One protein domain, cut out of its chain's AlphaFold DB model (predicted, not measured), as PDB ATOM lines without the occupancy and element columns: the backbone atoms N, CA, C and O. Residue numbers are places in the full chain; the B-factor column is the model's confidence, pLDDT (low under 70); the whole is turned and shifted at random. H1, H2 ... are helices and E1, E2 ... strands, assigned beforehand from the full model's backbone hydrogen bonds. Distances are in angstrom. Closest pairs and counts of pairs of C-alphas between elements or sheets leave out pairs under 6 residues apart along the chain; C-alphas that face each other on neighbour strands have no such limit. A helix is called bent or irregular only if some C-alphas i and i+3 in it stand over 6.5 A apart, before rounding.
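Overview. This is residues 3 to 68 of the 72 residues of the protein "PTS sugar transporter subunit IIA" of bacterium (UniProt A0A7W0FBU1). A two-stranded hairpin, E1 and E2, and a helical hairpin, H2 and H3, sit toward one end of a loose model, and the chain makes a long excursion away from them and back: residues 18 to 24 lead out from E2 and the long helix H1 returns to H2. The far turn of this excursion, residues 24 to 30, sticks out, and the last turns of H1 come in crosswise to the helical hairpin. The printed part has 66 residues, with two named strands followed by three named helices in the order E1, E2, H1, H2, H3; the sheet has the order E1 - E2, antiparallel, and the class is mixed, helices and strands. The whole is only just loose, close to compact, with a radius of gyration of the C-alphas of 13.4 A and spans of 36 by 32 by 20 A.

Along the chain. E1, residues 3 to 9, begins at C-alpha 3 (216.454, 217.659, 192.005) and is 12.3 A long from first to last C-alpha. E2, residues 13 to 17, is 12.0 A long. H1, residues 25 to 43, runs 26.8 A from C-alpha 25 (241.521, 213.756, 179.356) to C-alpha 43 (215.416, 216.899, 173.926). It is irregular, with C-alphas 26 and 29 8.4 A apart, and has a kink of 33 degrees near residue 32. H2, residues 45 to 53, is 13.1 A long. H3, residues 57 to 66, is 14.2 A long and ends at C-alpha 66 (215.577, 203.731, 176.857).

Arrangement. E1 and E2 form a hairpin of antiparallel neighbours at 140 degrees between directions, with N 7 and O 15 at 2.8 A and N 15 and O 7 at 2.9 A, within hydrogen-bond range. E2 and H2 are near each other, with 6 pairs of C-alphas within 10 A. The closest C-alphas of E1 and H2, those of Lys 4 and Phe 52, are 7.4 A apart. H1 is close to H2 but not clearly touching, about perpendicular at 88 degrees; their closest C-alphas, those of Val 41 and Phe 47, are 6.7 A apart. H1 is also close to H3 but not clearly touching, about perpendicular at 89 degrees, with the C-alphas of Val 41 and Val 64 closest at 6.7 A. H2 and H3 touch as a helical hairpin, opposite ways at a shallow tilt of 15 degrees, and their closest C-alphas, those of Trp 51 and Leu 60, are 6.2 A apart. E1 and H1, E1 and H3, and E2 and H3 are apart. In H3 every O i to N i+4 pair is within hydrogen-bond range; in H1 13 of 15 are, and in H2 4 of 5.

Size, cuts and confidence. The C-alphas farthest apart, those of Asp 26 and Ala 53, are 36.7 A apart. The printed part has no cut and no long link; E2 to H1 is a short link of 7 residues. The mean pLDDT of the printed part is 80.2, with residues 25 to 30 and 66 to 68 under 70.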
ATOM      1  N   ALA A   3     216.941 216.705 191.019       85.44
ATOM      2  CA  ALA A   3     216.454 217.659 192.005       85.44
ATOM      3  C   ALA A   3     214.987 218.000 191.707       85.44
ATOM      4  O   ALA A   3     214.690 218.833 190.854       85.44
ATOM      5  N   LYS A   4     214.048 217.349 192.407       80.75
ATOM      6  CA  LYS A   4     212.605 217.555 192.168       80.75
ATOM      7  C   LYS A   4     212.177 219.007 192.405       80.75
ATOM      8  O   LYS A   4     211.480 219.566 191.573       80.75
ATOM      9  N   ALA A   5     212.658 219.616 193.488       83.88
ATOM     10  CA  ALA A   5     212.424 221.029 193.796       83.88
ATOM     11  C   ALA A   5     213.234 221.993 192.904       83.88
ATOM     12  O   ALA A   5     213.008 223.197 192.935       83.88
ATOM     13  N   GLY A   6     214.159 221.457 192.103       85.81
ATOM     14  CA  GLY A   6     215.122 222.222 191.326       85.81
ATOM     15  C   GLY A   6     216.294 222.742 192.163       85.81
ATOM     16  O   GLY A   6     216.273 222.747 193.393       85.81
ATOM     17  N   ILE A   7     217.354 223.129 191.466       85.25
ATOM     18  CA  ILE A   7     218.546 223.790 191.993       85.25
ATOM     19  C   ILE A   7     218.639 225.133 191.279       85.25
ATOM     20  O   ILE A   7     218.601 225.177 190.048       85.25
ATOM     21  N   ILE A   8     218.743 226.219 192.042       88.25
ATOM     22  CA  ILE A   8     218.904 227.563 191.487       88.25
ATOM     23  C   ILE A   8     220.376 227.748 191.128       88.25
ATOM     24  O   ILE A   8     221.247 227.748 191.999       88.25
ATOM     25  N   PHE A   9     220.653 227.885 189.836       85.06
ATOM     26  CA  PHE A   9     221.959 228.277 189.327       85.06
ATOM     27  C   PHE A   9     222.058 229.806 189.222       85.06
ATOM     28  O   PHE A   9     221.030 230.476 189.087       85.06
ATOM     29  N   PRO A  10     223.282 230.369 189.248       86.06
ATOM     30  CA  PRO A  10     223.495 231.802 189.076       86.06
ATOM     31  C   PRO A  10     222.739 232.357 187.859       86.06
ATOM     32  O   PRO A  10     222.798 231.786 186.766       86.06
ATOM     33  N   GLY A  11     222.031 233.472 188.060       86.31
ATOM     34  CA  GLY A  11     221.126 234.057 187.064       86.31
ATOM     35  C   GLY A  11     219.702 233.488 187.085       86.31
ATOM     36  O   GLY A  11     219.074 233.439 186.032       86.31
ATOM     37  N   ASP A  12     219.228 233.024 188.249       81.81
ATOM     38  CA  ASP A  12     217.859 232.528 188.495       81.81
ATOM     39  C   ASP A  12     217.410 231.390 187.566       81.81
ATOM     40  O   ASP A  12     216.228 231.199 187.272       81.81
ATOM     41  N   LYS A  13     218.368 230.578 187.112       82.25
ATOM     42  CA  LYS A  13     218.081 229.419 186.267       82.25
ATOM     43  C   LYS A  13     217.753 228.218 187.139       82.25
ATOM     44  O   LYS A  13     218.627 227.687 187.822       82.25
ATOM     45  N   LEU A  14     216.503 227.768 187.090       85.25
ATOM     46  CA  LEU A  14     216.065 226.565 187.787       85.25
ATOM     47  C   LEU A  14     216.483 225.312 187.005       85.25
ATOM     48  O   LEU A  14     216.131 225.144 185.839       85.25
ATOM     49  N   CYS A  15     217.237 224.426 187.649       83.81
ATOM     50  CA  CYS A  15     217.727 223.186 187.058       83.81
ATOM     51  C   CYS A  15     217.203 221.968 187.827       83.81
ATOM     52  O   CYS A  15     217.468 221.819 189.018       83.81
ATOM     53  N   HIS A  16     216.491 221.068 187.151       85.81
ATOM     54  CA  HIS A  16     215.925 219.861 187.772       85.81
ATOM     55  C   HIS A  16     216.784 218.603 187.580       85.81
ATOM     56  O   HIS A  16     216.617 217.606 188.294       85.81
ATOM     57  N   VAL A  17     217.709 218.635 186.617       85.25
ATOM     58  CA  VAL A  17     218.487 217.473 186.180       85.25
ATOM     59  C   VAL A  17     219.930 217.880 185.938       85.25
ATOM     60  O   VAL A  17     220.199 218.778 185.149       85.25
ATOM     61  N   ILE A  18     220.858 217.186 186.595       85.44
ATOM     62  CA  ILE A  18     222.296 217.391 186.400       85.44
ATOM     63  C   ILE A  18     222.927 216.062 185.995       85.44
ATOM     64  O   ILE A  18     222.814 215.064 186.721       85.44
ATOM     65  N   PHE A  19     223.621 216.073 184.860       83.50
ATOM     66  CA  PHE A  19     224.499 214.998 184.413       83.50
ATOM     67  C   PHE A  19     225.950 215.411 184.649       83.50
ATOM     68  O   PHE A  19     226.359 216.499 184.252       83.50
ATOM     69  N   VAL A  20     226.718 214.550 185.316       82.81
ATOM     70  CA  VAL A  20     228.141 214.771 185.590       82.81
ATOM     71  C   VAL A  20     228.905 213.625 184.949       82.81
ATOM     72  O   VAL A  20     228.697 212.471 185.318       82.81
ATOM     73  N   ILE A  21     229.760 213.946 183.983       77.38
ATOM     74  CA  ILE A  21     230.650 212.987 183.324       77.38
ATOM     75  C   ILE A  21     232.044 213.213 183.900       77.38
ATOM     76  O   ILE A  21     232.569 214.324 183.839       77.38
ATOM     77  N   VAL A  22     232.636 212.171 184.479       79.50
ATOM     78  CA  VAL A  22     233.990 212.214 185.040       79.50
ATOM     79  C   VAL A  22     234.844 211.200 184.295       79.50
ATOM     80  O   VAL A  22     234.528 210.014 184.282       79.50
ATOM     81  N   GLY A  23     235.945 211.651 183.699       71.06
ATOM     82  CA  GLY A  23     236.884 210.765 183.020       71.06
ATOM     83  C   GLY A  23     238.206 211.450 182.693       71.06
ATOM     84  O   GLY A  23     238.323 212.674 182.746       71.06
ATOM     85  N   SER A  24     239.222 210.651 182.362       72.50
ATOM     86  CA  SER A  24     240.561 211.145 182.021       72.50
ATOM     87  C   SER A  24     240.580 211.865 180.671       72.50
ATOM     88  O   SER A  24     239.895 211.463 179.730       72.50
ATOM     89  N   SER A  25     241.422 212.898 180.552       67.94
ATOM     90  CA  SER A  25     241.521 213.756 179.356       67.94
ATOM     91  C   SER A  25     241.852 213.004 178.055       67.94
ATOM     92  O   SER A  25     241.579 213.518 176.971       67.94
ATOM     93  N   ASP A  26     242.402 211.794 178.161       68.69
ATOM     94  CA  ASP A  26     242.722 210.899 177.043       68.69
ATOM     95  C   ASP A  26     241.466 210.381 176.299       68.69
ATOM     96  O   ASP A  26     241.519 210.033 175.124       68.69
ATOM     97  N   LYS A  27     240.282 210.423 176.935       61.94
ATOM     98  CA  LYS A  27     239.005 209.924 176.381       61.94
ATOM     99  C   LYS A  27     238.085 211.022 175.838       61.94
ATOM    100  O   LYS A  27     236.860 210.907 175.867       61.94
ATOM    101  N   ARG A  28     238.657 212.103 175.306       62.09
ATOM    102  CA  ARG A  28     237.911 213.298 174.865       62.09
ATOM    103  C   ARG A  28     236.820 213.006 173.826       62.09
ATOM    104  O   ARG A  28     235.744 213.592 173.890       62.09
ATOM    105  N   SER A  29     237.075 212.090 172.893       62.53
ATOM    106  CA  SER A  29     236.096 211.684 171.874       62.53
ATOM    107  C   SER A  29     234.928 210.878 172.452       62.53
ATOM    108  O   SER A  29     233.820 210.961 171.929       62.53
ATOM    109  N   LEU A  30     235.156 210.134 173.540       67.31
ATOM    110  CA  LEU A  30     234.124 209.360 174.228       67.31
ATOM    111  C   LEU A  30     233.178 210.282 175.001       67.31
ATOM    112  O   LEU A  30     231.969 210.185 174.825       67.31
ATOM    113  N   HIS A  31     233.718 211.249 175.749       70.31
ATOM    114  CA  HIS A  31     232.896 212.192 176.517       70.31
ATOM    115  C   HIS A  31     231.980 213.042 175.625       70.31
ATOM    116  O   HIS A  31     230.861 213.364 176.011       70.31
ATOM    117  N   LEU A  32     232.429 213.397 174.414       73.62
ATOM    118  CA  LEU A  32     231.587 214.123 173.456       73.62
ATOM    119  C   LEU A  32     230.427 213.266 172.940       73.62
ATOM    120  O   LEU A  32     229.325 213.784 172.773       73.62
ATOM    121  N   LYS A  33     230.653 211.965 172.717       77.56
ATOM    122  CA  LYS A  33     229.584 211.032 172.337       77.56
ATOM    123  C   LYS A  33     228.578 210.852 173.472       77.56
ATOM    124  O   LYS A  33     227.382 210.927 173.218       77.56
ATOM    125  N   GLU A  34     229.053 210.695 174.706       78.19
ATOM    126  CA  GLU A  34     228.204 210.598 175.902       78.19
ATOM    127  C   GLU A  34     227.362 211.865 176.097       78.19
ATOM    128  O   GLU A  34     226.153 211.787 176.305       78.19
ATOM    129  N   LEU A  35     227.965 213.048 175.947       79.69
ATOM    130  CA  LEU A  35     227.242 214.314 176.042       79.69
ATOM    131  C   LEU A  35     226.189 214.456 174.933       79.69
ATOM    132  O   LEU A  35     225.079 214.908 175.203       79.69
ATOM    133  N   ALA A  36     226.516 214.060 173.699       80.19
ATOM    134  CA  ALA A  36     225.584 214.103 172.575       80.19
ATOM    135  C   ALA A  36     224.414 213.122 172.748       80.19
ATOM    136  O   ALA A  36     223.287 213.448 172.374       80.19
ATOM    137  N   ALA A  37     224.661 211.942 173.320       80.06
ATOM    138  CA  ALA A  37     223.609 210.995 173.670       80.06
ATOM    139  C   ALA A  37     222.678 211.595 174.732       80.06
ATOM    140  O   ALA A  37     221.475 211.689 174.504       80.06
ATOM    141  N   ILE A  38     223.229 212.128 175.828       82.38
ATOM    142  CA  ILE A  38     222.443 212.789 176.883       82.38
ATOM    143  C   ILE A  38     221.632 213.961 176.315       82.38
ATOM    144  O   ILE A  38     220.445 214.084 176.615       82.38
ATOM    145  N   ALA A  39     222.231 214.793 175.458       81.94
ATOM    146  CA  ALA A  39     221.535 215.904 174.816       81.94
ATOM    147  C   ALA A  39     220.332 215.421 173.987       81.94
ATOM    148  O   ALA A  39     219.240 215.963 174.138       81.94
ATOM    149  N   GLN A  40     220.499 214.369 173.179       80.00
ATOM    150  CA  GLN A  40     219.406 213.772 172.400       80.00
ATOM    151  C   GLN A  40     218.288 213.224 173.291       80.00
ATOM    152  O   GLN A  40     217.117 213.496 173.041       80.00
ATOM    153  N   VAL A  41     218.644 212.514 174.364       81.31
ATOM    154  CA  VAL A  41     217.682 211.988 175.339       81.31
ATOM    155  C   VAL A  41     216.870 213.117 175.980       81.31
ATOM    156  O   VAL A  41     215.645 213.052 176.027       81.31
ATOM    157  N   THR A  42     217.539 214.184 176.422       81.19
ATOM    158  CA  THR A  42     216.891 215.313 177.114       81.19
ATOM    159  C   THR A  42     216.025 216.189 176.210       81.19
ATOM    160  O   THR A  42     215.132 216.865 176.712       81.19
ATOM    161  N   GLN A  43     216.253 216.178 174.892       80.38
ATOM    162  CA  GLN A  43     215.416 216.899 173.926       80.38
ATOM    163  C   GLN A  43     214.060 216.224 173.687       80.38
ATOM    164  O   GLN A  43     213.153 216.860 173.150       80.38
ATOM    165  N   ASN A  44     213.895 214.958 174.078       81.38
ATOM    166  CA  ASN A  44     212.611 214.288 173.958       81.38
ATOM    167  C   ASN A  44     211.635 214.830 175.029       81.38
ATOM    168  O   ASN A  44     211.900 214.675 176.221       81.38
ATOM    169  N   PRO A  45     210.474 215.405 174.667       79.81
ATOM    170  CA  PRO A  45     209.502 215.903 175.646       79.81
ATOM    171  C   PRO A  45     208.915 214.806 176.554       79.81
ATOM    172  O   PRO A  45     208.406 215.098 177.638       79.81
ATOM    173  N   GLU A  46     208.976 213.534 176.154       83.44
ATOM    174  CA  GLU A  46     208.597 212.401 177.005       83.44
ATOM    175  C   GLU A  46     209.641 212.108 178.084       83.44
ATOM    176  O   GLU A  46     209.279 211.602 179.148       83.44
ATOM    177  N   PHE A  47     210.913 212.465 177.861       85.06
ATOM    178  CA  PHE A  47     211.978 212.265 178.841       85.06
ATOM    179  C   PHE A  47     211.649 212.975 180.149       85.06
ATOM    180  O   PHE A  47     211.696 212.349 181.203       85.06
ATOM    181  N   GLU A  48     211.255 214.248 180.093       82.62
ATOM    182  CA  GLU A  48     210.943 215.023 181.295       82.62
ATOM    183  C   GLU A  48     209.789 214.385 182.087       82.62
ATOM    184  O   GLU A  48     209.896 214.181 183.300       82.62
ATOM    185  N   LYS A  49     208.727 213.955 181.393       85.94
ATOM    186  CA  LYS A  49     207.584 213.264 182.008       85.94
ATOM    187  C   LYS A  49     208.012 211.973 182.703       85.94
ATOM    188  O   LYS A  49     207.663 211.756 183.863       85.94
ATOM    189  N   MET A  50     208.788 211.135 182.019       86.62
ATOM    190  CA  MET A  50     209.279 209.874 182.577       86.62
ATOM    191  C   MET A  50     210.267 210.107 183.729       86.62
ATOM    192  O   MET A  50     210.202 209.427 184.752       86.62
ATOM    193  N   TRP A  51     211.138 211.109 183.615       87.62
ATOM    194  CA  TRP A  51     212.128 211.473 184.627       87.62
ATOM    195  C   TRP A  51     211.484 211.961 185.931       87.62
ATOM    196  O   TRP A  51     211.935 211.612 187.031       87.62
ATOM    197  N   PHE A  52     210.403 212.740 185.843       85.19
ATOM    198  CA  PHE A  52     209.626 213.146 187.016       85.19
ATOM    199  C   PHE A  52     208.754 212.014 187.573       85.19
ATOM    200  O   PHE A  52     208.628 211.911 188.796       85.19
ATOM    201  N   ALA A  53     208.221 211.138 186.716       89.06
ATOM    202  CA  ALA A  53     207.430 209.976 187.127       89.06
ATOM    203  C   ALA A  53     208.264 208.883 187.821       89.06
ATOM    204  O   ALA A  53     207.729 208.166 188.668       89.06
ATOM    205  N   ALA A  54     209.561 208.787 187.510       89.56
ATOM    206  CA  ALA A  54     210.446 207.748 188.026       89.56
ATOM    207  C   ALA A  54     210.496 207.727 189.566       89.56
ATOM    208  O   ALA A  54     210.780 208.741 190.230       89.56
ATOM    209  N   LYS A  55     210.245 206.566 190.164       87.81
ATOM    210  CA  LYS A  55     210.109 206.430 191.624       87.81
ATOM    211  C   LYS A  55     211.432 206.167 192.330       87.81
ATOM    212  O   LYS A  55     211.604 206.605 193.466       87.81
ATOM    213  N   ASN A  56     212.369 205.507 191.660       87.56
ATOM    214  CA  ASN A  56     213.634 205.049 192.227       87.56
ATOM    215  C   ASN A  56     214.806 205.286 191.255       87.56
ATOM    216  O   ASN A  56     214.627 205.770 190.138       87.56
ATOM    217  N   GLU A  57     216.024 204.995 191.715       86.56
ATOM    218  CA  GLU A  57     217.242 205.163 190.914       86.56
ATOM    219  C   GLU A  57     217.249 204.271 189.664       86.56
ATOM    220  O   GLU A  57     217.668 204.716 188.597       86.56
ATOM    221  N   GLU A  58     216.745 203.044 189.777       86.25
ATOM    222  CA  GLU A  58     216.696 202.086 188.668       86.25
ATOM    223  C   GLU A  58     215.800 202.586 187.529       86.25
ATOM    224  O   GLU A  58     216.210 202.568 186.371       86.25
ATOM    225  N   GLU A  59     214.621 203.131 187.840       85.69
ATOM    226  CA  GLU A  59     213.745 203.763 186.852       85.69
ATOM    227  C   GLU A  59     214.413 204.986 186.216       85.69
ATOM    228  O   GLU A  59     214.323 205.160 185.006       85.69
ATOM    229  N   LEU A  60     215.146 205.803 186.983       85.94
ATOM    230  CA  LEU A  60     215.891 206.936 186.421       85.94
ATOM    231  C   LEU A  60     216.967 206.478 185.426       85.94
ATOM    232  O   LEU A  60     217.096 207.076 184.357       85.94
ATOM    233  N   LYS A  61     217.709 205.408 185.738       84.50
ATOM    234  CA  LYS A  61     218.664 204.794 184.799       84.50
ATOM    235  C   LYS A  61     217.944 204.285 183.556       84.50
ATOM    236  O   LYS A  61     218.400 204.525 182.443       84.50
ATOM    237  N   HIS A  62     216.801 203.630 183.738       84.31
ATOM    238  CA  HIS A  62     216.014 203.078 182.644       84.31
ATOM    239  C   HIS A  62     215.500 204.171 181.698       84.31
ATOM    240  O   HIS A  62     215.546 203.994 180.485       84.31
ATOM    241  N   VAL A  63     215.079 205.322 182.229       85.31
ATOM    242  CA  VAL A  63     214.656 206.481 181.427       85.31
ATOM    243  C   VAL A  63     215.803 207.016 180.569       85.31
ATOM    244  O   VAL A  63     215.587 207.321 179.403       85.31
ATOM    245  N   VAL A  64     217.029 207.076 181.098       82.19
ATOM    246  CA  VAL A  64     218.203 207.519 180.322       82.19
ATOM    247  C   VAL A  64     218.581 206.494 179.249       82.19
ATOM    248  O   VAL A  64     218.836 206.874 178.112       82.19
ATOM    249  N   LEU A  65     218.564 205.199 179.583       76.75
ATOM    250  CA  LEU A  65     218.960 204.109 178.679       76.75
ATOM    251  C   LEU A  65     217.932 203.822 177.572       76.75
ATOM    252  O   LEU A  65     218.300 203.441 176.462       76.75
ATOM    253  N   LEU A  66     216.633 203.972 177.848       68.88
ATOM    254  CA  LEU A  66     215.577 203.731 176.857       68.88
ATOM    255  C   LEU A  66     215.567 204.787 175.751       68.88
ATOM    256  O   LEU A  66     215.204 204.474 174.617       68.88
ATOM    257  N   SER A  67     215.986 206.010 176.063       60.50
ATOM    258  CA  SER A  67     216.037 207.106 175.101       60.50
ATOM    259  C   SER A  67     217.205 207.001 174.106       60.50
ATOM    260  O   SER A  67     217.183 207.695 173.096       60.50
ATOM    261  N   GLU A  68     218.177 206.105 174.327       56.31
ATOM    262  CA  GLU A  68     219.261 205.813 173.370       56.31
ATOM    263  C   GLU A  68     218.856 204.837 172.249       56.31
ATOM    264  O   GLU A  68     219.637 204.590 171.328       56.31
TER     265      GLU A  68